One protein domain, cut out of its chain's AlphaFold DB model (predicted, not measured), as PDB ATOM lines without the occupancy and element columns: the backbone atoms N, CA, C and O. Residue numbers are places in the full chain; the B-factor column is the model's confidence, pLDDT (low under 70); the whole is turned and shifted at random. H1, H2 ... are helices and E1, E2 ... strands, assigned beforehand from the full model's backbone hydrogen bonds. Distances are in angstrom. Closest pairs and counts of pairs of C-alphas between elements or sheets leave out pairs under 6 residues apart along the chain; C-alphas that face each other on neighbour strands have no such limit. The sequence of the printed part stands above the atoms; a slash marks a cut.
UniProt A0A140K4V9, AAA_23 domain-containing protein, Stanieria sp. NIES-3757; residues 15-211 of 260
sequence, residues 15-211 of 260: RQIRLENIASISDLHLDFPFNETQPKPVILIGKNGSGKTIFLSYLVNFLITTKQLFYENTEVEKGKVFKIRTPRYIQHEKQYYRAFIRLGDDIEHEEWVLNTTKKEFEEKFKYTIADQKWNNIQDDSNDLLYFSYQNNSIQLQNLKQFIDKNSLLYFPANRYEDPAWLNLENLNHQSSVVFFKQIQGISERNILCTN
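What this domain is: This is residues 15 to 211 of the 260 residues of the protein "AAA_23 domain-containing protein" of Stanieria sp. NIES-3757 (UniProt A0A140K4V9). One antiparallel sheet of five strands has H1 slantwise over one face, and the long unnamed stretch 166 to 211 winds past H1 on its side away from the sheet. H4 meets the end of H1, while H2 and H3 lie at the opposite end, between E4 and E5 in the chain. The 197 printed residues run E1 E2 H1 E3 E4 H2 H3 E5 H4, sheet order E2 E1 E3 E4 E5; the class is mixed, with 79 residues in named elements, under half. The whole is compact, radius of gyration of the C-alphas 17.8 A, spans 57 by 44 by 38 A.

Where its parts are: Find C-alpha 15 at (37.681, 18.273, 8.659), where E1, residues 15 to 22, begins and runs 19.9 A. Next come E2, 25 to 31, and H1, 52 to 67, 23.1 A. E3, 96 to 103, and E4, 107 to 114, each run 23.7 A. Then find H2, 118 to 125, H3, 132 to 136, E5, 143 to 148, and H4, 153 to 165, ending at C-alpha 165 (31.324, 30.753, 21.505).

How they stand to each other: Look for N 28 and O 19, 2.9 A, in hairpin E1 and E2; N 18 and O 100, 2.8 A, between E1 and E3; N 99 and O 111, 2.9 A, in hairpin E3 and E4; and N 110 and O 146, 2.8 A, between E4 and E5. H1 is on the sheet, height 9.7 A, over E1, E3 and E4, in two layers, a helix on one face of a sheet; its closest C-alphas to E3 are Leu 59 and Ile 101, 7.6 A. E2, H1, E3 form a split strand-helix-strand unit, E1 between the two strands, its crossover right-handed. H4 only just touches H1, 3 pairs of C-alphas within 8 A, closest Lys 67 and Ile 163, 6.7 A. H3 only grazes the sheet with residues 133 to 136. H2 and H4 have every O i to N i+4 pair within hydrogen-bond range, H1 11 of 12, and H3 0 of 1 but 2 of 2 O i to N i+3.

The domain as a whole: The C-alphas farthest apart, Lys 126 and Lys 197, stand 57.5 A apart. The printed part has no cut; the links E2 to H1 and H1 to E3 are long. Expect pLDDT under 70 at residues 174 to 177, 189 to 200 and 211.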
ATOM      1  N   ARG A  15      36.470  18.748   9.337       94.19
ATOM      2  CA  ARG A  15      37.681  18.273   8.659       94.19
ATOM      3  C   ARG A  15      37.339  17.426   7.456       94.19
ATOM      4  O   ARG A  15      37.999  17.542   6.433       94.19
ATOM      5  N   GLN A  16      36.304  16.606   7.577       95.88
ATOM      6  CA  GLN A  16      35.947  15.641   6.552       95.88
ATOM      7  C   GLN A  16      34.447  15.387   6.553       95.88
ATOM      8  O   GLN A  16      33.812  15.343   7.608       95.88
ATOM      9  N   ILE A  17      33.899  15.182   5.362       97.81
ATOM     10  CA  ILE A  17      32.584  14.592   5.153       97.81
ATOM     11  C   ILE A  17      32.668  13.593   4.000       97.81
ATOM     12  O   ILE A  17      33.274  13.878   2.964       97.81
ATOM     13  N   ARG A  18      32.078  12.413   4.191       97.44
ATOM     14  CA  ARG A  18      31.901  11.392   3.158       97.44
ATOM     15  C   ARG A  18      30.444  10.981   3.096       97.44
ATOM     16  O   ARG A  18      29.850  10.713   4.135       97.44
ATOM     17  N   LEU A  19      29.878  10.964   1.901       97.69
ATOM     18  CA  LEU A  19      28.496  10.596   1.630       97.69
ATOM     19  C   LEU A  19      28.502   9.575   0.496       97.69
ATOM     20  O   LEU A  19      28.924   9.890  -0.611       97.69
ATOM     21  N   GLU A  20      28.019   8.372   0.769       97.06
ATOM     22  CA  GLU A  20      28.034   7.250  -0.166       97.06
ATOM     23  C   GLU A  20      26.607   6.734  -0.357       97.06
ATOM     24  O   GLU A  20      25.931   6.394   0.614       97.06
ATOM     25  N   ASN A  21      26.165   6.633  -1.611       97.12
ATOM     26  CA  ASN A  21      24.866   6.094  -2.021       97.12
ATOM     27  C   ASN A  21      23.644   6.811  -1.405       97.12
ATOM     28  O   ASN A  21      22.609   6.182  -1.179       97.12
ATOM     29  N   ILE A  22      23.726   8.119  -1.142       96.31
ATOM     30  CA  ILE A  22      22.650   8.903  -0.521       96.31
ATOM     31  C   ILE A  22      21.882   9.703  -1.571       96.31
ATOM     32  O   ILE A  22      22.334  10.747  -2.038       96.31
ATOM     33  N   ALA A  23      20.653   9.290  -1.863       93.50
ATOM     34  CA  ALA A  23      19.733   9.969  -2.764       93.50
ATOM     35  C   ALA A  23      20.377  10.234  -4.138       93.50
ATOM     36  O   ALA A  23      20.676   9.300  -4.877       93.50
ATOM     37  N   SER A  24      20.603  11.504  -4.490       93.62
ATOM     38  CA  SER A  24      21.283  11.906  -5.723       93.62
ATOM     39  C   SER A  24      22.814  11.959  -5.617       93.62
ATOM     40  O   SER A  24      23.472  12.245  -6.615       93.62
ATOM     41  N   ILE A  25      23.389  11.675  -4.446       95.50
ATOM     42  CA  ILE A  25      24.831  11.636  -4.187       95.50
ATOM     43  C   ILE A  25      25.287  10.173  -4.204       95.50
ATOM     44  O   ILE A  25      25.004   9.422  -3.276       95.50
ATOM     45  N   SER A  26      25.992   9.759  -5.259       95.19
ATOM     46  CA  SER A  26      26.560   8.406  -5.341       95.19
ATOM     47  C   SER A  26      27.797   8.238  -4.471       95.19
ATOM     48  O   SER A  26      27.915   7.261  -3.744       95.19
ATOM     49  N   ASP A  27      28.707   9.200  -4.555       96.00
ATOM     50  CA  ASP A  27      29.943   9.247  -3.790       96.00
ATOM     51  C   ASP A  27      30.397  10.706  -3.733       96.00
ATOM     52  O   ASP A  27      30.484  11.391  -4.757       96.00
ATOM     53  N   LEU A  28      30.608  11.201  -2.525       96.75
ATOM     54  CA  LEU A  28      31.170  12.510  -2.259       96.75
ATOM     55  C   LEU A  28      32.090  12.370  -1.065       96.75
ATOM     56  O   LEU A  28      31.629  12.121   0.043       96.75
ATOM     57  N   HIS A  29      33.373  12.625  -1.276       96.69
ATOM     58  CA  HIS A  29      34.356  12.767  -0.213       96.69
ATOM     59  C   HIS A  29      34.961  14.166  -0.311       96.69
ATOM     60  O   HIS A  29      35.592  14.524  -1.302       96.69
ATOM     61  N   LEU A  30      34.730  14.972   0.725       96.62
ATOM     62  CA  LEU A  30      35.305  16.300   0.872       96.62
ATOM     63  C   LEU A  30      36.151  16.362   2.143       96.62
ATOM     64  O   LEU A  30      35.629  16.237   3.253       96.62
ATOM     65  N   ASP A  31      37.440  16.631   1.965       96.00
ATOM     66  CA  ASP A  31      38.306  17.119   3.031       96.00
ATOM     67  C   ASP A  31      38.252  18.648   3.023       96.00
ATOM     68  O   ASP A  31      38.545  19.298   2.015       96.00
ATOM     69  N   PHE A  32      37.806  19.234   4.131       95.19
ATOM     70  CA  PHE A  32      37.624  20.676   4.213       95.19
ATOM     71  C   PHE A  32      38.988  21.373   4.143       95.19
ATOM     72  O   PHE A  32      39.904  21.012   4.884       95.19
ATOM     73  N   PRO A  33      39.145  22.375   3.264       94.12
ATOM     74  CA  PRO A  33      40.432  23.001   3.025       94.12
ATOM     75  C   PRO A  33      40.822  23.981   4.138       94.12
ATOM     76  O   PRO A  33      40.005  24.765   4.620       94.12
ATOM     77  N   PHE A  34      42.112  23.994   4.479       92.06
ATOM     78  CA  PHE A  34      42.722  24.939   5.417       92.06
ATOM     79  C   PHE A  34      43.916  25.648   4.767       92.06
ATOM     80  O   PHE A  34      44.541  25.131   3.838       92.06
ATOM     81  N   ASN A  35      44.219  26.856   5.229       89.62
ATOM     82  CA  ASN A  35      45.519  27.489   5.073       89.62
ATOM     83  C   ASN A  35      46.250  27.372   6.409       89.62
ATOM     84  O   ASN A  35      45.936  28.121   7.333       89.62
ATOM     85  N   GLU A  36      47.142  26.387   6.528       83.50
ATOM     86  CA  GLU A  36      47.759  25.988   7.799       83.50
ATOM     87  C   GLU A  36      46.696  25.687   8.874       83.50
ATOM     88  O   GLU A  36      46.144  24.588   8.925       83.50
ATOM     89  N   THR A  37      46.361  26.677   9.703       79.44
ATOM     90  CA  THR A  37      45.378  26.582  10.790       79.44
ATOM     91  C   THR A  37      44.040  27.257  10.481       79.44
ATOM     92  O   THR A  37      43.068  27.039  11.204       79.44
ATOM     93  N   GLN A  38      43.948  28.045   9.407       85.75
ATOM     94  CA  GLN A  38      42.764  28.840   9.077       85.75
ATOM     95  C   GLN A  38      41.842  28.087   8.107       85.75
ATOM     96  O   GLN A  38      42.308  27.674   7.043       85.75
ATOM     97  N   PRO A  39      40.545  27.898   8.411       89.38
ATOM     98  CA  PRO A  39      39.616  27.262   7.477       89.38
ATOM     99  C   PRO A  39      39.427  28.138   6.234       89.38
ATOM    100  O   PRO A  39      39.302  29.360   6.333       89.38
ATOM    101  N   LYS A  40      39.364  27.522   5.053       92.94
ATOM    102  CA  LYS A  40      38.983  28.225   3.825       92.94
ATOM    103  C   LYS A  40      37.467  28.115   3.617       92.94
ATOM    104  O   LYS A  40      36.908  27.038   3.835       92.94
ATOM    105  N   PRO A  41      36.791  29.187   3.168       91.06
ATOM    106  CA  PRO A  41      35.397  29.098   2.752       91.06
ATOM    107  C   PRO A  41      35.214  28.040   1.660       91.06
ATOM    108  O   PRO A  41      35.994  27.980   0.708       91.06
ATOM    109  N   VAL A  42      34.168  27.224   1.783       92.12
ATOM    110  CA  VAL A  42      33.799  26.212   0.787       92.12
ATOM    111  C   VAL A  42      32.490  26.621   0.134       92.12
ATOM    112  O   VAL A  42      31.493  26.847   0.818       92.12
ATOM    113  N   ILE A  43      32.488  26.691  -1.195       92.31
ATOM    114  CA  ILE A  43      31.292  26.973  -1.989       92.31
ATOM    115  C   ILE A  43      30.898  25.691  -2.721       92.31
ATOM    116  O   ILE A  43      31.641  25.190  -3.561       92.31
ATOM    117  N   LEU A  44      29.717  25.163  -2.398       90.75
ATOM    118  CA  LEU A  44      29.156  23.981  -3.047       90.75
ATOM    119  C   LEU A  44      28.262  24.407  -4.222       90.75
ATOM    120  O   LEU A  44      27.201  25.001  -4.023       90.75
ATOM    121  N   ILE A  45      28.670  24.076  -5.448       93.06
ATOM    122  CA  ILE A  45      27.940  24.405  -6.681       93.06
ATOM    123  C   ILE A  45      27.450  23.111  -7.336       93.06
ATOM    124  O   ILE A  45      28.135  22.095  -7.334       93.06
ATOM    125  N   GLY A  46      26.249  23.137  -7.910       90.88
ATOM    126  CA  GLY A  46      25.676  21.998  -8.624       90.88
ATOM    127  C   GLY A  46      24.296  22.322  -9.180       90.88
ATOM    128  O   GLY A  46      23.666  23.293  -8.752       90.88
ATOM    129  N   LYS A  47      23.797  21.503 -10.111       92.38
ATOM    130  CA  LYS A  47      22.441  21.651 -10.673       92.38
ATOM    131  C   LYS A  47      21.364  21.466  -9.594       92.38
ATOM    132  O   LYS A  47      21.619  20.928  -8.514       92.38
ATOM    133  N   ASN A  48      20.144  21.930  -9.849       87.62
ATOM    134  CA  ASN A  48      19.020  21.646  -8.950       87.62
ATOM    135  C   ASN A  48      18.803  20.129  -8.835       87.62
ATOM    136  O   ASN A  48      19.012  19.400  -9.799       87.62
ATOM    137  N   GLY A  49      18.469  19.655  -7.632       87.00
ATOM    138  CA  GLY A  49      18.338  18.221  -7.345       87.00
ATOM    139  C   GLY A  49      19.655  17.464  -7.117       87.00
ATOM    140  O   GLY A  49      19.614  16.315  -6.692       87.00
ATOM    141  N   SER A  50      20.830  18.087  -7.287       91.31
ATOM    142  CA  SER A  50      22.137  17.414  -7.135       91.31
ATOM    143  C   SER A  50      22.545  17.077  -5.689       91.31
ATOM    144  O   SER A  50      23.705  16.772  -5.444       91.31
ATOM    145  N   GLY A  51      21.649  17.232  -4.711       91.62
ATOM    146  CA  GLY A  51      21.925  16.866  -3.317       91.62
ATOM    147  C   GLY A  51      22.581  17.951  -2.455       91.62
ATOM    148  O   GLY A  51      22.917  17.674  -1.312       91.62
ATOM    149  N   LYS A  52      22.707  19.205  -2.918       92.94
ATOM    150  CA  LYS A  52      23.295  20.307  -2.113       92.94
ATOM    151  C   LYS A  52      22.642  20.469  -0.733       92.94
ATOM    152  O   LYS A  52      23.322  20.587   0.278       92.94
ATOM    153  N   THR A  53      21.314  20.437  -0.693       91.69
ATOM    154  CA  THR A  53      20.552  20.532   0.556       91.69
ATOM    155  C   THR A  53      20.709  19.276   1.420       91.69
ATOM    156  O   THR A  53      20.736  19.384   2.639       91.69
ATOM    157  N   ILE A  54      20.864  18.100   0.802       93.12
ATOM    158  CA  ILE A  54      21.127  16.835   1.508       93.12
ATOM    159  C   ILE A  54      22.502  16.890   2.176       93.12
ATOM    160  O   ILE A  54      22.630  16.569   3.348       93.12
ATOM    161  N   PHE A  55      23.522  17.373   1.466       95.31
ATOM    162  CA  PHE A  55      24.849  17.595   2.033       95.31
ATOM    163  C   PHE A  55      24.797  18.505   3.273       95.31
ATOM    164  O   PHE A  55      25.342  18.163   4.321       95.31
ATOM    165  N   LEU A  56      24.100  19.644   3.179       94.31
ATOM    166  CA  LEU A  56      23.966  20.571   4.305       94.31
ATOM    167  C   LEU A  56      23.181  19.965   5.474       94.31
ATOM    168  O   LEU A  56      23.548  20.203   6.622       94.31
ATOM    169  N   SER A  57      22.141  19.164   5.217       93.88
ATOM    170  CA  SER A  57      21.339  18.575   6.294       93.88
ATOM    171  C   SER A  57      22.140  17.613   7.172       93.88
ATOM    172  O   SER A  57      21.902  17.576   8.376       93.88
ATOM    173  N   TYR A  58      23.142  16.918   6.623       95.81
ATOM    174  CA  TYR A  58      24.080  16.105   7.405       95.81
ATOM    175  C   TYR A  58      24.942  16.941   8.358       95.81
ATOM    176  O   TYR A  58      25.056  16.602   9.536       95.81
ATOM    177  N   LEU A  59      25.500  18.060   7.884       95.69
ATOM    178  CA  LEU A  59      26.283  18.972   8.729       95.69
ATOM    179  C   LEU A  59      25.419  19.610   9.826       95.69
ATOM    180  O   LEU A  59      25.846  19.716  10.972       95.69
ATOM    181  N   VAL A  60      24.189  20.008   9.498       94.44
ATOM    182  CA  VAL A  60      23.252  20.589  10.472       94.44
ATOM    183  C   VAL A  60      22.827  19.550  11.506       94.44
ATOM    184  O   VAL A  60      22.847  19.843  12.700       94.44
ATOM    185  N   ASN A  61      22.503  18.328  11.071       94.69
ATOM    186  CA  ASN A  61      22.167  17.230  11.973       94.69
ATOM    187  C   ASN A  61      23.313  16.959  12.955       94.69
ATOM    188  O   ASN A  61      23.068  16.885  14.153       94.69
ATOM    189  N   PHE A  62      24.562  16.928  12.475       95.19
ATOM    190  CA  PHE A  62      25.750  16.801  13.322       95.19
ATOM    191  C   PHE A  62      25.812  17.875  14.418       95.19
ATOM    192  O   PHE A  62      26.032  17.561  15.591       95.19
ATOM    193  N   LEU A  63      25.633  19.149  14.050       94.31
ATOM    194  CA  LEU A  63      25.715  20.262  15.001       94.31
ATOM    195  C   LEU A  63      24.600  20.188  16.049       94.31
ATOM    196  O   LEU A  63      24.867  20.376  17.234       94.31
ATOM    197  N   ILE A  64      23.375  19.860  15.631       92.88
ATOM    198  CA  ILE A  64      22.228  19.696  16.533       92.88
ATOM    199  C   ILE A  64      22.449  18.508  17.480       92.88
ATOM    200  O   ILE A  64      22.256  18.647  18.686       92.88
ATOM    201  N   THR A  65      22.916  17.362  16.977       92.06
ATOM    202  CA  THR A  65      23.265  16.196  17.808       92.06
ATOM    203  C   THR A  65      24.377  16.527  18.804       92.06
ATOM    204  O   THR A  65      24.297  16.142  19.965       92.06
ATOM    205  N   THR A  66      25.380  17.307  18.394       91.88
ATOM    206  CA  THR A  66      26.446  17.771  19.297       91.88
ATOM    207  C   THR A  66      25.892  18.699  20.382       91.88
ATOM    208  O   THR A  66      26.257  18.579  21.550       91.88
ATOM    209  N   LYS A  67      24.980  19.610  20.027       91.62
ATOM    210  CA  LYS A  67      24.336  20.533  20.972       91.62
ATOM    211  C   LYS A  67      23.504  19.790  22.028       91.62
ATOM    212  O   LYS A  67      23.543  20.170  23.198       91.62
ATOM    213  N   GLN A  68      22.825  18.704  21.646       91.38
ATOM    214  CA  GLN A  68      22.035  17.858  22.555       91.38
ATOM    215  C   GLN A  68      22.851  17.206  23.685       91.38
ATOM    216  O   GLN A  68      22.277  16.802  24.694       91.38
ATOM    217  N   LEU A  69      24.181  17.124  23.561       90.31
ATOM    218  CA  LEU A  69      25.048  16.622  24.638       90.31
ATOM    219  C   LEU A  69      25.045  17.534  25.871       90.31
ATOM    220  O   LEU A  69      25.329  17.074  26.976       90.31
ATOM    221  N   PHE A  70      24.765  18.825  25.684       90.38
ATOM    222  CA  PHE A  70      24.908  19.848  26.723       90.38
ATOM    223  C   PHE A  70      23.597  20.550  27.071       90.38
ATOM    224  O   PHE A  70      23.516  21.187  28.122       90.38
ATOM    225  N   TYR A  71      22.597  20.458  26.193       89.19
ATOM    226  CA  TYR A  71      21.367  21.232  26.277       89.19
ATOM    227  C   TYR A  71      20.140  20.354  26.067       89.19
ATOM    228  O   TYR A  71      20.130  19.481  25.204       89.19
ATOM    229  N   GLU A  72      19.092  20.615  26.842       84.38
ATOM    230  CA  GLU A  72      17.832  19.870  26.761       84.38
ATOM    231  C   GLU A  72      16.839  20.506  25.785       84.38
ATOM    232  O   GLU A  72      16.058  19.810  25.143       84.38
ATOM    233  N   ASN A  73      16.891  21.831  25.633       83.31
ATOM    234  CA  ASN A  73      15.974  22.615  24.804       83.31
ATOM    235  C   ASN A  73      16.523  22.861  23.384       83.31
ATOM    236  O   ASN A  73      16.532  23.986  22.878       83.31
ATOM    237  N   THR A  74      17.015  21.813  22.730       85.75
ATOM    238  CA  THR A  74      17.495  21.907  21.346       85.75
ATOM    239  C   THR A  74      16.361  22.064  20.334       85.75
ATOM    240  O   THR A  74      15.182  22.052  20.669       85.75
ATOM    241  N   GLU A  75      16.719  22.217  19.065       87.69
ATOM    242  CA  GLU A  75      15.812  22.385  17.927       87.69
ATOM    243  C   GLU A  75      15.000  21.123  17.623       87.69
ATOM    244  O   GLU A  75      13.971  21.185  16.955       87.69
ATOM    245  N   VAL A  76      15.464  19.983  18.127       88.25
ATOM    246  CA  VAL A  76      14.769  18.701  18.082       88.25
ATOM    247  C   VAL A  76      14.590  18.149  19.486       88.25
ATOM    248  O   VAL A  76      15.361  18.488  20.391       88.25
ATOM    249  N   GLU A  77      13.589  17.293  19.657       86.62
ATOM    250  CA  GLU A  77      13.380  16.513  20.876       86.62
ATOM    251  C   GLU A  77      14.647  15.721  21.258       86.62
ATOM    252  O   GLU A  77      15.357  15.183  20.403       86.62
ATOM    253  N   LYS A  78      14.941  15.650  22.562       85.75
ATOM    254  CA  LYS A  78      16.156  15.019  23.092       85.75
ATOM    255  C   LYS A  78      16.249  13.548  22.677       85.75
ATOM    256  O   LYS A  78      15.314  12.772  22.854       85.75
ATOM    257  N   GLY A  79      17.402  13.157  22.142       85.50
ATOM    258  CA  GLY A  79      17.650  11.807  21.628       85.50
ATOM    259  C   GLY A  79      17.078  11.557  20.230       85.50
ATOM    260  O   GLY A  79      17.235  10.457  19.701       85.50
ATOM    261  N   LYS A  80      16.434  12.553  19.610       90.69
ATOM    262  CA  LYS A  80      15.959  12.493  18.224       90.69
ATOM    263  C   LYS A  80      16.913  13.237  17.293       90.69
ATOM    264  O   LYS A  80      17.801  13.982  17.710       90.69
ATOM    265  N   VAL A  81      16.733  13.003  15.998       90.06
ATOM    266  CA  VAL A  81      17.572  13.555  14.928       90.06
ATOM    267  C   VAL A  81      16.806  14.588  14.115       90.06
ATOM    268  O   VAL A  81      15.599  14.463  13.921       90.06
ATOM    269  N   PHE A  82      17.521  15.591  13.612       90.62
ATOM    270  CA  PHE A  82      16.982  16.616  12.717       90.62
ATOM    271  C   PHE A  82      16.695  16.065  11.320       90.62
ATOM    272  O   PHE A  82      15.697  16.421  10.691       90.62
ATOM    273  N   LYS A  83      17.563  15.171  10.840       91.94
ATOM    274  CA  LYS A  83      17.415  14.494   9.554       91.94
ATOM    275  C   LYS A  83      16.878  13.076   9.761       91.94
ATOM    276  O   LYS A  83      17.490  12.281  10.466       91.94
ATOM    277  N   ILE A  84      15.792  12.726   9.071       88.62
ATOM    278  CA  ILE A  84      15.239  11.368   9.037       88.62
ATOM    279  C   ILE A  84      16.269  10.394   8.449       88.62
ATOM    280  O   ILE A  84      16.894  10.634   7.406       88.62
ATOM    281  N   ARG A  85      16.404   9.252   9.121       92.69
ATOM    282  CA  ARG A  85      17.265   8.131   8.742       92.69
ATOM    283  C   ARG A  85      16.371   7.023   8.198       92.69
ATOM    284  O   ARG A  85      15.777   6.270   8.957       92.69
ATOM    285  N   THR A  86      16.177   6.994   6.880       91.62
ATOM    286  CA  THR A  86      15.249   6.052   6.231       91.62
ATOM    287  C   THR A  86      15.860   5.421   4.982       91.62
ATOM    288  O   THR A  86      16.525   6.137   4.226       91.62
ATOM    289  N   PRO A  87      15.585   4.132   4.697       93.94
ATOM    290  CA  PRO A  87      16.016   3.465   3.468       93.94
ATOM    291  C   PRO A  87      15.554   4.149   2.175       93.94
ATOM    292  O   PRO A  87      16.148   3.935   1.126       93.94
ATOM    293  N   ARG A  88      14.535   5.023   2.227       92.75
ATOM    294  CA  ARG A  88      14.077   5.808   1.063       92.75
ATOM    295  C   ARG A  88      15.160   6.718   0.471       92.75
ATOM    296  O   ARG A  88      15.030   7.136  -0.674       92.75
ATOM    297  N   TYR A  89      16.196   7.036   1.245       93.62
ATOM    298  CA  TYR A  89      17.351   7.806   0.780       93.62
ATOM    299  C   TYR A  89      18.489   6.946   0.243       93.62
ATOM    300  O   TYR A  89      19.508   7.503  -0.149       93.62
ATOM    301  N   ILE A  90      18.350   5.624   0.196       96.12
ATOM    302  CA  ILE A  90      19.317   4.780  -0.502       96.12
ATOM    303  C   ILE A  90      19.185   5.065  -1.998       96.12
ATOM    304  O   ILE A  90      18.087   5.062  -2.555       96.12
ATOM    305  N   GLN A  91      20.309   5.369  -2.640       94.88
ATOM    306  CA  GLN A  91      20.357   5.607  -4.075       94.88
ATOM    307  C   GLN A  91      19.835   4.383  -4.846       94.88
ATOM    308  O   GLN A  91      19.974   3.242  -4.410       94.88
ATOM    309  N   HIS A  92      19.235   4.626  -6.013       92.00
ATOM    310  CA  HIS A  92      18.714   3.563  -6.868       92.00
ATOM    311  C   HIS A  92      19.765   2.467  -7.122       92.00
ATOM    312  O   HIS A  92      20.940   2.770  -7.318       92.00
ATOM    313  N   GLU A  93      19.332   1.201  -7.079       91.69
ATOM    314  CA  GLU A  93      20.164  -0.013  -7.222       91.69
ATOM    315  C   GLU A  93      21.222  -0.243  -6.125       91.69
ATOM    316  O   GLU A  93      21.919  -1.262  -6.134       91.69
ATOM    317  N   LYS A  94      21.324   0.651  -5.137       95.06
ATOM    318  CA  LYS A  94      22.168   0.462  -3.954       95.06
ATOM    319  C   LYS A  94      21.375  -0.201  -2.833       95.06
ATOM    320  O   LYS A  94      20.147  -0.208  -2.822       95.06
ATOM    321  N   GLN A  95      22.106  -0.801  -1.901       95.25
ATOM    322  CA  GLN A  95      21.537  -1.609  -0.814       95.25
ATOM    323  C   GLN A  95      21.660  -0.932   0.552       95.25
ATOM    324  O   GLN A  95      20.969  -1.276   1.504       95.25
ATOM    325  N   TYR A  96      22.536   0.061   0.632       95.81
ATOM    326  CA  TYR A  96      22.774   0.858   1.817       95.81
ATOM    327  C   TYR A  96      23.182   2.264   1.395       95.81
ATOM    328  O   TYR A  96      23.574   2.488   0.245       95.81
ATOM    329  N   TYR A  97      23.161   3.179   2.351       96.81
ATOM    330  CA  TYR A  97      23.928   4.407   2.275       96.81
ATOM    331  C   TYR A  97      24.757   4.610   3.533       96.81
ATOM    332  O   TYR A  97      24.455   4.055   4.595       96.81
ATOM    333  N   ARG A  98      25.793   5.435   3.398       96.44
ATOM    334  CA  ARG A  98      26.690   5.798   4.488       96.44
ATOM    335  C   ARG A  98      26.942   7.298   4.494       96.44
ATOM    336  O   ARG A  98      27.219   7.886   3.452       96.44
ATOM    337  N   ALA A  99      26.897   7.906   5.673       97.25
ATOM    338  CA  ALA A  99      27.422   9.245   5.896       97.25
ATOM    339  C   ALA A  99      28.451   9.231   7.019       97.25
ATOM    340  O   ALA A  99      28.187   8.701   8.092       97.25
ATOM    341  N   PHE A 100      29.592   9.867   6.795       96.88
ATOM    342  CA  PHE A 100      30.646  10.062   7.777       96.88
ATOM    343  C   PHE A 100      30.995  11.546   7.853       96.88
ATOM    344  O   PHE A 100      31.170  12.197   6.826       96.88
ATOM    345  N   ILE A 101      31.107  12.089   9.060       97.50
ATOM    346  CA  ILE A 101      31.474  13.483   9.309       97.50
ATOM    347  C   ILE A 101      32.502  13.503  10.431       97.50
ATOM    348  O   ILE A 101      32.288  12.890  11.476       97.50
ATOM    349  N   ARG A 102      33.586  14.257  10.239       94.88
ATOM    350  CA  ARG A 102      34.594  14.505  11.271       94.88
ATOM    351  C   ARG A 102      34.669  15.990  11.607       94.88
ATOM    352  O   ARG A 102      34.911  16.819  10.725       94.88
ATOM    353  N   LEU A 103      34.490  16.315  12.885       92.44
ATOM    354  CA  LEU A 103      34.721  17.636  13.465       92.44
ATOM    355  C   LEU A 103      36.024  17.600  14.266       92.44
ATOM    356  O   LEU A 103      36.186  16.788  15.174       92.44
ATOM    357  N   GLY A 104      36.950  18.501  13.948       88.88
ATOM    358  CA  GLY A 104      38.277  18.437  14.543       88.88
ATOM    359  C   GLY A 104      38.968  17.118  14.228       88.88
ATOM    360  O   GLY A 104      38.733  16.519  13.181       88.88
ATOM    361  N   ASP A 105      39.812  16.665  15.144       82.62
ATOM    362  CA  ASP A 105      40.602  15.456  14.917       82.62
ATOM    363  C   ASP A 105      39.957  14.208  15.542       82.62
ATOM    364  O   ASP A 105      40.223  13.100  15.091       82.62
ATOM    365  N   ASP A 106      39.059  14.388  16.518       84.25
ATOM    366  CA  ASP A 106      38.645  13.317  17.437       84.25
ATOM    367  C   ASP A 106      37.122  13.159  17.585       84.25
ATOM    368  O   ASP A 106      36.669  12.385  18.430       84.25
ATOM    369  N   ILE A 107      36.317  13.919  16.831       91.25
ATOM    370  CA  ILE A 107      34.852  13.838  16.911       91.25
ATOM    371  C   ILE A 107      34.319  13.340  15.582       91.25
ATOM    372  O   ILE A 107      34.464  13.995  14.549       91.25
ATOM    373  N   GLU A 108      33.673  12.185  15.623       93.69
ATOM    374  CA  GLU A 108      33.149  11.514  14.446       93.69
ATOM    375  C   GLU A 108      31.665  11.234  14.605       93.69
ATOM    376  O   GLU A 108      31.199  10.792  15.652       93.69
ATOM    377  N   HIS A 109      30.927  11.438  13.527       94.31
ATOM    378  CA  HIS A 109      29.549  11.006  13.394       94.31
ATOM    379  C   HIS A 109      29.458  10.129  12.164       94.31
ATOM    380  O   HIS A 109      29.883  10.524  11.078       94.31
ATOM    381  N   GLU A 110      28.868   8.959  12.322       94.62
ATOM    382  CA  GLU A 110      28.695   8.014  11.244       94.62
ATOM    383  C   GLU A 110      27.297   7.414  11.257       94.62
ATOM    384  O   GLU A 110      26.764   7.041  12.299       94.62
ATOM    385  N   GLU A 111      26.699   7.348  10.080       95.06
ATOM    386  CA  GLU A 111      25.347   6.871   9.856       95.06
ATOM    387  C   GLU A 111      25.383   5.813   8.763       95.06
ATOM    388  O   GLU A 111      25.854   6.078   7.658       95.06
ATOM    389  N   TRP A 112      24.840   4.644   9.080       95.94
ATOM    390  CA  TRP A 112      24.552   3.577   8.135       95.94
ATOM    391  C   TRP A 112      23.052   3.331   8.114       95.94
ATOM    392  O   TRP A 112      22.413   3.297   9.170       95.94
ATOM    393  N   VAL A 113      22.501   3.148   6.918       96.56
ATOM    394  CA  VAL A 113      21.128   2.679   6.721       96.56
ATOM    395  C   VAL A 113      21.108   1.701   5.559       96.56
ATOM    396  O   VAL A 113      21.601   2.007   4.475       96.56
ATOM    397  N   LEU A 114      20.530   0.536   5.806       96.00
ATOM    398  CA  LEU A 114      20.388  -0.586   4.895       96.00
ATOM    399  C   LEU A 114      18.913  -0.730   4.508       96.00
ATOM    400  O   LEU A 114      18.009  -0.344   5.253       96.00
ATOM    401  N   ASN A 115      18.647  -1.285   3.330       95.00
ATOM    402  CA  ASN A 115      17.279  -1.590   2.901       95.00
ATOM    403  C   ASN A 115      16.715  -2.886   3.508       95.00
ATOM    404  O   ASN A 115      15.503  -3.089   3.466       95.00
ATOM    405  N   THR A 116      17.576  -3.724   4.078       94.12
ATOM    406  CA  THR A 116      17.261  -4.965   4.798       94.12
ATOM    407  C   THR A 116      17.998  -4.978   6.136       94.12
ATOM    408  O   THR A 116      18.803  -4.084   6.407       94.12
ATOM    409  N   THR A 117      17.767  -5.988   6.974       95.44
ATOM    410  CA  THR A 117      18.644  -6.199   8.137       95.44
ATOM    411  C   THR A 117      20.060  -6.556   7.675       95.44
ATOM    412  O   THR A 117      20.260  -7.015   6.541       95.44
ATOM    413  N   LYS A 118      21.062  -6.346   8.535       94.00
ATOM    414  CA  LYS A 118      22.453  -6.713   8.237       94.00
ATOM    415  C   LYS A 118      22.589  -8.205   7.936       94.00
ATOM    416  O   LYS A 118      23.252  -8.573   6.971       94.00
ATOM    417  N   LYS A 119      21.921  -9.063   8.709       93.19
ATOM    418  CA  LYS A 119      21.935 -10.512   8.485       93.19
ATOM    419  C   LYS A 119      21.420 -10.878   7.094       93.19
ATOM    420  O   LYS A 119      22.104 -11.565   6.341       93.19
ATOM    421  N   GLU A 120      20.247 -10.364   6.723       93.94
ATOM    422  CA  GLU A 120      19.658 -10.602   5.399       93.94
ATOM    423  C   GLU A 120      20.535 -10.047   4.274       93.94
ATOM    424  O   GLU A 120      20.641 -10.654   3.208       93.94
ATOM    425  N   PHE A 121      21.179  -8.901   4.507       93.69
ATOM    426  CA  PHE A 121      22.112  -8.305   3.560       93.69
ATOM    427  C   PHE A 121      23.278  -9.257   3.274       93.69
ATOM    428  O   PHE A 121      23.556  -9.570   2.114       93.69
ATOM    429  N   GLU A 122      23.948  -9.742   4.319       92.25
ATOM    430  CA  GLU A 122      25.123 -10.605   4.186       92.25
ATOM    431  C   GLU A 122      24.755 -11.967   3.579       92.25
ATOM    432  O   GLU A 122      25.463 -12.459   2.696       92.25
ATOM    433  N   GLU A 123      23.606 -12.537   3.953       92.56
ATOM    434  CA  GLU A 123      23.086 -13.786   3.380       92.56
ATOM    435  C   GLU A 123      22.743 -13.647   1.886       92.56
ATOM    436  O   GLU A 123      23.082 -14.516   1.072       92.56
ATOM    437  N   LYS A 124      22.082 -12.547   1.502       92.12
ATOM    438  CA  LYS A 124      21.600 -12.315   0.134       92.12
ATOM    439  C   LYS A 124      22.716 -11.908  -0.818       92.12
ATOM    440  O   LYS A 124      22.784 -12.418  -1.939       92.12
ATOM    441  N   PHE A 125      23.561 -10.971  -0.400       88.00
ATOM    442  CA  PHE A 125      24.580 -10.373  -1.258       88.00
ATOM    443  C   PHE A 125      25.942 -11.060  -1.142       88.00
ATOM    444  O   PHE A 125      26.777 -10.880  -2.027       88.00
ATOM    445  N   LYS A 126      26.148 -11.903  -0.120       86.00
ATOM    446  CA  LYS A 126      27.350 -12.731   0.072       86.00
ATOM    447  C   LYS A 126      28.656 -11.931   0.137       86.00
ATOM    448  O   LYS A 126      29.718 -12.452  -0.204       86.00
ATOM    449  N   TYR A 127      28.585 -10.677   0.571       82.62
ATOM    450  CA  TYR A 127      29.746  -9.855   0.890       82.62
ATOM    451  C   TYR A 127      29.474  -9.022   2.140       82.62
ATOM    452  O   TYR A 127      28.329  -8.696   2.449       82.62
ATOM    453  N   THR A 128      30.550  -8.657   2.831       82.75
ATOM    454  CA  THR A 128      30.545  -7.679   3.918       82.75
ATOM    455  C   THR A 128      31.292  -6.434   3.473       82.75
ATOM    456  O   THR A 128      32.119  -6.472   2.556       82.75
ATOM    457  N   ILE A 129      30.987  -5.302   4.098       83.56
ATOM    458  CA  ILE A 129      31.681  -4.060   3.783       83.56
ATOM    459  C   ILE A 129      32.986  -4.016   4.569       83.56
ATOM    460  O   ILE A 129      33.005  -4.262   5.774       83.56
ATOM    461  N   ALA A 130      34.081  -3.690   3.880       81.50
ATOM    462  CA  ALA A 130      35.419  -3.579   4.456       81.50
ATOM    463  C   ALA A 130      35.584  -2.289   5.288       81.50
ATOM    464  O   ALA A 130      36.472  -1.478   5.034       81.50
ATOM    465  N   ASP A 131      34.714  -2.100   6.278       85.00
ATOM    466  CA  ASP A 131      34.757  -1.009   7.242       85.00
ATOM    467  C   ASP A 131      34.605  -1.567   8.660       85.00
ATOM    468  O   ASP A 131      33.727  -2.385   8.929       85.00
ATOM    469  N   GLN A 132      35.449  -1.132   9.595       83.75
ATOM    470  CA  GLN A 132      35.405  -1.636  10.971       83.75
ATOM    471  C   GLN A 132      34.062  -1.351  11.654       83.75
ATOM    472  O   GLN A 132      33.611  -2.164  12.461       83.75
ATOM    473  N   LYS A 133      33.402  -0.231  11.324       87.19
ATOM    474  CA  LYS A 133      32.124   0.149  11.934       87.19
ATOM    475  C   LYS A 133      30.932  -0.605  11.349       87.19
ATOM    476  O   LYS A 133      29.903  -0.660  12.016       87.19
ATOM    477  N   TRP A 134      31.077  -1.262  10.193       87.75
ATOM    478  CA  TRP A 134      30.070  -2.203   9.678       87.75
ATOM    479  C   TRP A 134      29.751  -3.299  10.702       87.75
ATOM    480  O   TRP A 134      28.595  -3.655  10.924       87.75
ATOM    481  N   ASN A 135      30.777  -3.782  11.406       88.38
ATOM    482  CA  ASN A 135      30.620  -4.833  12.408       88.38
ATOM    483  C   ASN A 135      29.814  -4.384  13.636       88.38
ATOM    484  O   ASN A 135      29.298  -5.235  14.355       88.38
ATOM    485  N   ASN A 136      29.669  -3.073  13.857       90.81
ATOM    486  CA  ASN A 136      28.886  -2.523  14.963       90.81
ATOM    487  C   ASN A 136      27.380  -2.490  14.666       90.81
ATOM    488  O   ASN A 136      26.590  -2.224  15.571       90.81
ATOM    489  N   ILE A 137      26.973  -2.734  13.417       90.94
ATOM    490  CA  ILE A 137      25.564  -2.906  13.072       90.94
ATOM    491  C   ILE A 137      25.120  -4.258  13.646       90.94
ATOM    492  O   ILE A 137      25.771  -5.282  13.412       90.94
ATOM    493  N   GLN A 138      24.042  -4.257  14.432       92.81
ATOM    494  CA  GLN A 138      23.453  -5.487  14.961       92.81
ATOM    495  C   GLN A 138      22.826  -6.298  13.822       92.81
ATOM    496  O   GLN A 138      22.264  -5.720  12.896       92.81
ATOM    497  N   ASP A 139      22.895  -7.624  13.906       91.69
ATOM    498  CA  ASP A 139      22.460  -8.525  12.830       91.69
ATOM    499  C   ASP A 139      20.984  -8.333  12.444       91.69
ATOM    500  O   ASP A 139      20.657  -8.313  11.256       91.69
ATOM    501  N   ASP A 140      20.120  -8.090  13.433       93.31
ATOM    502  CA  ASP A 140      18.684  -7.838  13.243       93.31
ATOM    503  C   ASP A 140      18.347  -6.348  13.014       93.31
ATOM    504  O   ASP A 140      17.180  -5.991  12.856       93.31
ATOM    505  N   SER A 141      19.351  -5.462  12.985       93.12
ATOM    506  CA  SER A 141      19.172  -4.035  12.691       93.12
ATOM    507  C   SER A 141      19.367  -3.744  11.204       93.12
ATOM    508  O   SER A 141      20.140  -4.410  10.512       93.12
ATOM    509  N   ASN A 142      18.691  -2.707  10.711       93.88
ATOM    510  CA  ASN A 142      18.894  -2.146   9.374       93.88
ATOM    511  C   ASN A 142      19.595  -0.782   9.406       93.88
ATOM    512  O   ASN A 142      19.766  -0.147   8.367       93.88
ATOM    513  N   ASP A 143      19.992  -0.298  10.577       93.88
ATOM    514  CA  ASP A 143      20.612   1.003  10.717       93.88
ATOM    515  C   ASP A 143      21.619   1.047  11.872       93.88
ATOM    516  O   ASP A 143      21.615   0.231  12.795       93.88
ATOM    517  N   LEU A 144      22.512   2.030  11.801       93.94
ATOM    518  CA  LEU A 144      23.436   2.373  12.874       93.94
ATOM    519  C   LEU A 144      23.667   3.878  12.867       93.94
ATOM    520  O   LEU A 144      23.961   4.471  11.826       93.94
ATOM    521  N   LEU A 145      23.536   4.487  14.042       92.25
ATOM    522  CA  LEU A 145      23.982   5.846  14.301       92.25
ATOM    523  C   LEU A 145      25.090   5.782  15.334       92.25
ATOM    524  O   LEU A 145      24.874   5.352  16.465       92.25
ATOM    525  N   TYR A 146      26.274   6.212  14.939       90.06
ATOM    526  CA  TYR A 146      27.444   6.211  15.788       90.06
ATOM    527  C   TYR A 146      27.952   7.636  15.944       90.06
ATOM    528  O   TYR A 146      28.294   8.295  14.968       90.06
ATOM    529  N   PHE A 147      28.016   8.107  17.184       90.00
ATOM    530  CA  PHE A 147      28.615   9.389  17.523       90.00
ATOM    531  C   PHE A 147      29.743   9.150  18.521       90.00
ATOM    532  O   PHE A 147      29.511   8.628  19.611       90.00
ATOM    533  N   SER A 148      30.963   9.501  18.131       88.69
ATOM    534  CA  SER A 148      32.177   9.237  18.894       88.69
ATOM    535  C   SER A 148      32.912  10.513  19.221       88.69
ATOM    536  O   SER A 148      33.081  11.393  18.379       88.69
ATOM    537  N   TYR A 149      33.354  10.584  20.466       84.19
ATOM    538  CA  TYR A 149      34.204  11.627  21.001       84.19
ATOM    539  C   TYR A 149      34.986  11.044  22.178       84.19
ATOM    540  O   TYR A 149      34.525  10.126  22.863       84.19
ATOM    541  N   GLN A 150      36.167  11.591  22.454       81.25
ATOM    542  CA  GLN A 150      36.893  11.238  23.668       81.25
ATOM    543  C   GLN A 150      36.122  11.752  24.889       81.25
ATOM    544  O   GLN A 150      36.006  12.962  25.091       81.25
ATOM    545  N   ASN A 151      35.601  10.839  25.711       77.31
ATOM    546  CA  ASN A 151      34.839  11.179  26.913       77.31
ATOM    547  C   ASN A 151      35.768  11.586  28.071       77.31
ATOM    548  O   ASN A 151      35.875  10.902  29.086       77.31
ATOM    549  N   ASN A 152      36.496  12.685  27.883       84.25
ATOM    550  CA  ASN A 152      37.290  13.325  28.922       84.25
ATOM    551  C   ASN A 152      36.775  14.750  29.174       84.25
ATOM    552  O   ASN A 152      36.169  15.384  28.306       84.25
ATOM    553  N   SER A 153      37.001  15.253  30.390       82.00
ATOM    554  CA  SER A 153      36.469  16.547  30.835       82.00
ATOM    555  C   SER A 153      36.932  17.710  29.956       82.00
ATOM    556  O   SER A 153      36.148  18.616  29.686       82.00
ATOM    557  N   ILE A 154      38.172  17.668  29.465       83.81
ATOM    558  CA  ILE A 154      38.765  18.713  28.622       83.81
ATOM    559  C   ILE A 154      38.069  18.767  27.256       83.81
ATOM    560  O   ILE A 154      37.670  19.839  26.804       83.81
ATOM    561  N   GLN A 155      37.868  17.621  26.608       82.75
ATOM    562  CA  GLN A 155      37.242  17.537  25.290       82.75
ATOM    563  C   GLN A 155      35.769  17.945  25.343       82.75
ATOM    564  O   GLN A 155      35.312  18.698  24.483       82.75
ATOM    565  N   LEU A 156      35.042  17.511  26.375       85.88
ATOM    566  CA  LEU A 156      33.665  17.942  26.613       85.88
ATOM    567  C   LEU A 156      33.575  19.453  26.852       85.88
ATOM    568  O   LEU A 156      32.689  20.109  26.303       85.88
ATOM    569  N   GLN A 157      34.508  20.028  27.617       87.31
ATOM    570  CA  GLN A 157      34.584  21.478  27.809       87.31
ATOM    571  C   GLN A 157      34.879  22.213  26.499       87.31
ATOM    572  O   GLN A 157      34.234  23.223  26.224       87.31
ATOM    573  N   ASN A 158      35.801  21.710  25.676       87.38
ATOM    574  CA  ASN A 158      36.111  22.301  24.376       87.38
ATOM    575  C   ASN A 158      34.897  22.258  23.438       87.38
ATOM    576  O   ASN A 158      34.577  23.265  22.810       87.38
ATOM    577  N   LEU A 159      34.182  21.129  23.397       88.50
ATOM    578  CA  LEU A 159      32.967  20.950  22.597       88.50
ATOM    579  C   LEU A 159      31.868  21.912  23.034       88.50
ATOM    580  O   LEU A 159      31.273  22.600  22.204       88.50
ATOM    581  N   LYS A 160      31.645  22.013  24.346       89.56
ATOM    582  CA  LYS A 160      30.697  22.971  24.906       89.56
ATOM    583  C   LYS A 160      31.094  24.406  24.557       89.56
ATOM    584  O   LYS A 160      30.257  25.173  24.096       89.56
ATOM    585  N   GLN A 161      32.373  24.764  24.698       89.00
ATOM    586  CA  GLN A 161      32.868  26.086  24.303       89.00
ATOM    587  C   GLN A 161      32.694  26.357  22.807       89.00
ATOM    588  O   GLN A 161      32.390  27.488  22.444       89.00
ATOM    589  N   PHE A 162      32.863  25.358  21.941       89.38
ATOM    590  CA  PHE A 162      32.612  25.510  20.512       89.38
ATOM    591  C   PHE A 162      31.151  25.867  20.233       89.38
ATOM    592  O   PHE A 162      30.908  26.827  19.505       89.38
ATOM    593  N   ILE A 163      30.198  25.172  20.856       89.81
ATOM    594  CA  ILE A 163      28.771  25.496  20.733       89.81
ATOM    595  C   ILE A 163      28.464  26.890  21.315       89.81
ATOM    596  O   ILE A 163      27.744  27.676  20.703       89.81
ATOM    597  N   ASP A 164      29.051  27.234  22.464       88.00
ATOM    598  CA  ASP A 164      28.726  28.459  23.207       88.00
ATOM    599  C   ASP A 164      29.403  29.719  22.660       88.00
ATOM    600  O   ASP A 164      28.910  30.830  22.866       88.00
ATOM    601  N   LYS A 165      30.553  29.597  21.993       87.19
ATOM    602  CA  LYS A 165      31.324  30.753  21.505       87.19
ATOM    603  C   LYS A 165      31.155  31.011  20.014       87.19
ATOM    604  O   LYS A 165      31.399  32.137  19.593       87.19
ATOM    605  N   ASN A 166      30.721  30.026  19.226       86.81
ATOM    606  CA  ASN A 166      30.535  30.206  17.786       86.81
ATOM    607  C   ASN A 166      29.091  30.562  17.418       86.81
ATOM    608  O   ASN A 166      28.131  30.156  18.076       86.81
ATOM    609  N   SER A 167      28.953  31.299  16.317       85.44
ATOM    610  CA  SER A 167      27.669  31.557  15.664       85.44
ATOM    611  C   SER A 167      27.372  30.427  14.683       85.44
ATOM    612  O   SER A 167      27.871  30.417  13.559       85.44
ATOM    613  N   LEU A 168      26.581  29.455  15.124       89.56
ATOM    614  CA  LEU A 168      26.134  28.335  14.302       89.56
ATOM    615  C   LEU A 168      24.759  28.679  13.736       89.56
ATOM    616  O   LEU A 168      23.792  28.699  14.486       89.56
ATOM    617  N   LEU A 169      24.682  28.987  12.442       88.06
ATOM    618  CA  LEU A 169      23.452  29.439  11.791       88.06
ATOM    619  C   LEU A 169      23.178  28.596  10.548       88.06
ATOM    620  O   LEU A 169      24.045  28.437   9.686       88.06
ATOM    621  N   TYR A 170      21.955  28.097  10.435       88.62
ATOM    622  CA  TYR A 170      21.447  27.417   9.258       88.62
ATOM    623  C   TYR A 170      20.128  28.046   8.834       88.62
ATOM    624  O   TYR A 170      19.172  28.104   9.604       88.62
ATOM    625  N   PHE A 171      20.084  28.477   7.578       85.69
ATOM    626  CA  PHE A 171      18.914  29.064   6.944       85.69
ATOM    627  C   PHE A 171      18.304  28.009   6.017       85.69
ATOM    628  O   PHE A 171      18.855  27.768   4.935       85.69
ATOM    629  N   PRO A 172      17.211  27.337   6.419       81.69
ATOM    630  CA  PRO A 172      16.585  26.325   5.582       81.69
ATOM    631  C   PRO A 172      16.123  26.939   4.257       81.69
ATOM    632  O   PRO A 172      15.545  28.023   4.227       81.69
ATOM    633  N   ALA A 173      16.350  26.235   3.149       73.19
ATOM    634  CA  ALA A 173      15.962  26.701   1.816       73.19
ATOM    635  C   ALA A 173      14.450  26.561   1.521       73.19
ATOM    636  O   ALA A 173      14.008  26.891   0.419       73.19
ATOM    637  N   ASN A 174      13.667  26.053   2.476       69.06
ATOM    638  CA  ASN A 174      12.260  25.688   2.320       69.06
ATOM    639  C   ASN A 174      11.408  26.955   2.164       69.06
ATOM    640  O   ASN A 174      11.075  27.611   3.147       69.06
ATOM    641  N   ARG A 175      11.082  27.338   0.923       57.84
ATOM    642  CA  ARG A 175      10.220  28.507   0.658       57.84
ATOM    643  C   ARG A 175       8.731  28.166   0.615       57.84
ATOM    644  O   ARG A 175       7.923  29.049   0.869       57.84
ATOM    645  N   TYR A 176       8.391  26.920   0.280       61.53
ATOM    646  CA  TYR A 176       7.006  26.502   0.020       61.53
ATOM    647  C   TYR A 176       6.669  25.104   0.545       61.53
ATOM    648  O   TYR A 176       5.518  24.853   0.878       61.53
ATOM    649  N   GLU A 177       7.657  24.211   0.641       68.38
ATOM    650  CA  GLU A 177       7.469  22.827   1.075       68.38
ATOM    651  C   GLU A 177       8.627  22.400   1.970       68.38
ATOM    652  O   GLU A 177       9.782  22.790   1.747       68.38
ATOM    653  N   ASP A 178       8.311  21.573   2.960       80.44
ATOM    654  CA  ASP A 178       9.316  20.944   3.795       80.44
ATOM    655  C   ASP A 178       9.943  19.746   3.073       80.44
ATOM    656  O   ASP A 178       9.250  18.938   2.450       80.44
ATOM    657  N   PRO A 179      11.273  19.603   3.127       79.81
ATOM    658  CA  PRO A 179      11.958  18.549   2.433       79.81
ATOM    659  C   PRO A 179      11.676  17.241   3.153       79.81
ATOM    660  O   PRO A 179      11.740  17.161   4.377       79.81
ATOM    661  N   ALA A 180      11.484  16.179   2.380       82.44
ATOM    662  CA  ALA A 180      11.150  14.862   2.911       82.44
ATOM    663  C   ALA A 180      12.199  14.276   3.882       82.44
ATOM    664  O   ALA A 180      11.989  13.202   4.444       82.44
ATOM    665  N   TRP A 181      13.392  14.874   3.997       85.62
ATOM    666  CA  TRP A 181      14.452  14.407   4.896       85.62
ATOM    667  C   TRP A 181      14.355  15.061   6.272       85.62
ATOM    668  O   TRP A 181      15.046  14.618   7.184       85.62
ATOM    669  N   LEU A 182      13.549  16.111   6.431       82.06
ATOM    670  CA  LEU A 182      13.378  16.841   7.681       82.06
ATOM    671  C   LEU A 182      12.474  16.060   8.631       82.06
ATOM    672  O   LEU A 182      11.375  15.658   8.256       82.06
ATOM    673  N   ASN A 183      12.924  15.867   9.867       84.25
ATOM    674  CA  ASN A 183      12.153  15.169  10.887       84.25
ATOM    675  C   ASN A 183      11.143  16.101  11.571       84.25
ATOM    676  O   ASN A 183      11.333  16.499  12.719       84.25
ATOM    677  N   LEU A 184      10.091  16.472  10.837       83.00
ATOM    678  CA  LEU A 184       9.072  17.429  11.278       83.00
ATOM    679  C   LEU A 184       8.425  17.052  12.616       83.00
ATOM    680  O   LEU A 184       8.193  17.934  13.436       83.00
ATOM    681  N   GLU A 185       8.173  15.763  12.853       84.44
ATOM    682  CA  GLU A 185       7.487  15.280  14.059       84.44
ATOM    683  C   GLU A 185       8.262  15.566  15.349       84.44
ATOM    684  O   GLU A 185       7.656  15.772  16.396       84.44
ATOM    685  N   ASN A 186       9.596  15.596  15.277       85.19
ATOM    686  CA  ASN A 186      10.448  15.858  16.437       85.19
ATOM    687  C   ASN A 186      11.059  17.264  16.423       85.19
ATOM    688  O   ASN A 186      11.932  17.534  17.250       85.19
ATOM    689  N   LEU A 187      10.655  18.151  15.504       83.62
ATOM    690  CA  LEU A 187      11.075  19.549  15.562       83.62
ATOM    691  C   LEU A 187      10.388  20.238  16.733       83.62
ATOM    692  O   LEU A 187       9.163  20.321  16.810       83.62
ATOM    693  N   ASN A 188      11.191  20.825  17.612       79.88
ATOM    694  CA  ASN A 188      10.661  21.705  18.631       79.88
ATOM    695  C   ASN A 188      10.235  23.006  17.949       79.88
ATOM    696  O   ASN A 188      11.068  23.775  17.465       79.88
ATOM    697  N   HIS A 189       8.928  23.264  17.910       62.44
ATOM    698  CA  HIS A 189       8.368  24.533  17.453       62.44
ATOM    699  C   HIS A 189       8.714  25.650  18.449       62.44
ATOM    700  O   HIS A 189       7.871  26.104  19.219       62.44
ATOM    701  N   GLN A 190       9.963  26.114  18.460       54.41
ATOM    702  CA  GLN A 190      10.325  27.331  19.176       54.41
ATOM    703  C   GLN A 190       9.863  28.523  18.334       54.41
ATOM    704  O   GLN A 190      10.578  29.052  17.491       54.41
ATOM    705  N   SER A 191       8.603  28.906  18.531       40.81
ATOM    706  CA  SER A 191       7.946  30.044  17.879       40.81
ATOM    707  C   SER A 191       8.434  31.408  18.390       40.81
ATOM    708  O   SER A 191       8.020  32.447  17.873       40.81
ATOM    709  N   SER A 192       9.349  31.426  19.359       43.16
ATOM    710  CA  SER A 192       9.967  32.628  19.903       43.16
ATOM    711  C   SER A 192      11.389  32.342  20.387       43.16
ATOM    712  O   SER A 192      11.660  31.317  21.010       43.16
ATOM    713  N   VAL A 193      12.305  33.277  20.121       48.66
ATOM    714  CA  VAL A 193      13.571  33.376  20.859       48.66
ATOM    715  C   VAL A 193      13.197  33.748  22.289       48.66
ATOM    716  O   VAL A 193      12.827  34.891  22.556       48.66
ATOM    717  N   VAL A 194      13.190  32.774  23.194       49.31
ATOM    718  CA  VAL A 194      12.953  33.041  24.612       49.31
ATOM    719  C   VAL A 194      14.301  33.331  25.260       49.31
ATOM    720  O   VAL A 194      15.161  32.456  25.335       49.31
ATOM    721  N   PHE A 195      14.483  34.570  25.711       50.06
ATOM    722  CA  PHE A 195      15.627  34.971  26.528       50.06
ATOM    723  C   PHE A 195      15.440  34.409  27.945       50.06
ATOM    724  O   PHE A 195      14.780  35.015  28.794       50.06
ATOM    725  N   PHE A 196      15.948  33.204  28.190       51.53
ATOM    726  CA  PHE A 196      15.958  32.597  29.515       51.53
ATOM    727  C   PHE A 196      17.212  33.018  30.279       51.53
ATOM    728  O   PHE A 196      18.321  32.632  29.927       51.53
ATOM    729  N   LYS A 197      17.041  33.704  31.418       52.19
ATOM    730  CA  LYS A 197      18.138  33.979  32.363       52.19
ATOM    731  C   LYS A 197      18.899  32.691  32.716       52.19
ATOM    732  O   LYS A 197      18.420  31.936  33.549       52.19
ATOM    733  N   GLN A 198      20.064  32.476  32.096       56.19
ATOM    734  CA  GLN A 198      21.130  31.512  32.431       56.19
ATOM    735  C   GLN A 198      20.687  30.293  33.267       56.19
ATOM    736  O   GLN A 198      21.156  30.087  34.386       56.19
ATOM    737  N   ILE A 199      19.791  29.467  32.723       66.44
ATOM    738  CA  ILE A 199      19.430  28.185  33.336       66.44
ATOM    739  C   ILE A 199      20.427  27.137  32.833       66.44
ATOM    740  O   ILE A 199      20.631  26.990  31.627       66.44
ATOM    741  N   GLN A 200      21.071  26.405  33.747       68.19
ATOM    742  CA  GLN A 200      21.943  25.290  33.362       68.19
ATOM    743  C   GLN A 200      21.172  24.280  32.503       68.19
ATOM    744  O   GLN A 200      20.055  23.901  32.834       68.19
ATOM    745  N   GLY A 201      21.783  23.843  31.401       71.94
ATOM    746  CA  GLY A 201      21.159  22.900  30.469       71.94
ATOM    747  C   GLY A 201      20.179  23.536  29.478       71.94
ATOM    748  O   GLY A 201      19.645  22.819  28.633       71.94
ATOM    749  N   ILE A 202      19.990  24.861  29.508       78.38
ATOM    750  CA  ILE A 202      19.168  25.597  28.539       78.38
ATOM    751  C   ILE A 202      20.059  26.483  27.657       78.38
ATOM    752  O   ILE A 202      20.877  27.257  28.149       78.38
ATOM    753  N   SER A 203      19.907  26.362  26.339       78.50
ATOM    754  CA  SER A 203      20.555  27.207  25.336       78.50
ATOM    755  C   SER A 203      19.577  28.251  24.811       78.50
ATOM    756  O   SER A 203      18.478  27.912  24.386       78.50
ATOM    757  N   GLU A 204      19.992  29.513  24.773       75.06
ATOM    758  CA  GLU A 204      19.222  30.599  24.142       75.06
ATOM    759  C   GLU A 204      19.481  30.711  22.628       75.06
ATOM    760  O   GLU A 204      18.912  31.566  21.952       75.06
ATOM    761  N   ARG A 205      20.389  29.891  22.080       78.94
ATOM    762  CA  ARG A 205      20.864  30.021  20.699       78.94
ATOM    763  C   ARG A 205      20.301  28.930  19.821       78.94
ATOM    764  O   ARG A 205      20.580  27.760  20.063       78.94
ATOM    765  N   ASN A 206      19.623  29.317  18.750       82.94
ATOM    766  CA  ASN A 206      19.104  28.383  17.759       82.94
ATOM    767  C   ASN A 206      19.993  28.325  16.518       82.94
ATOM    768  O   ASN A 206      20.307  29.350  15.919       82.94
ATOM    769  N   ILE A 207      20.363  27.104  16.130       89.12
ATOM    770  CA  ILE A 207      21.040  26.781  14.876       89.12
ATOM    771  C   ILE A 207      20.068  26.960  13.715       89.12
ATOM    772  O   ILE A 207      20.440  27.494  12.675       89.12
ATOM    773  N   LEU A 208      18.815  26.522  13.880       86.50
ATOM    774  CA  LEU A 208      17.784  26.684  12.861       86.50
ATOM    775  C   LEU A 208      17.232  28.106  12.892       86.50
ATOM    776  O   LEU A 208      16.587  28.529  13.848       86.50
ATOM    777  N   CYS A 209      17.459  28.828  11.806       80.88
ATOM    778  CA  CYS A 209      17.030  30.201  11.650       80.88
ATOM    779  C   CYS A 209      15.748  30.267  10.812       80.88
ATOM    780  O   CYS A 209      15.784  30.550   9.612       80.88
ATOM    781  N   THR A 210      14.604  29.994  11.439       72.56
ATOM    782  CA  THR A 210      13.272  30.137  10.832       72.56
ATOM    783  C   THR A 210      12.580  31.384  11.392       72.56
ATOM    784  O   THR A 210      12.717  31.709  12.565       72.56
ATOM    785  N   ASN A 211      11.868  32.141  10.549       64.19
ATOM    786  CA  ASN A 211      11.103  33.333  10.958       64.19
ATOM    787  C   ASN A 211      11.893  34.465  11.655       64.19
ATOM    788  O   ASN A 211      11.327  35.221  12.445       64.19
TER     789      ASN A 211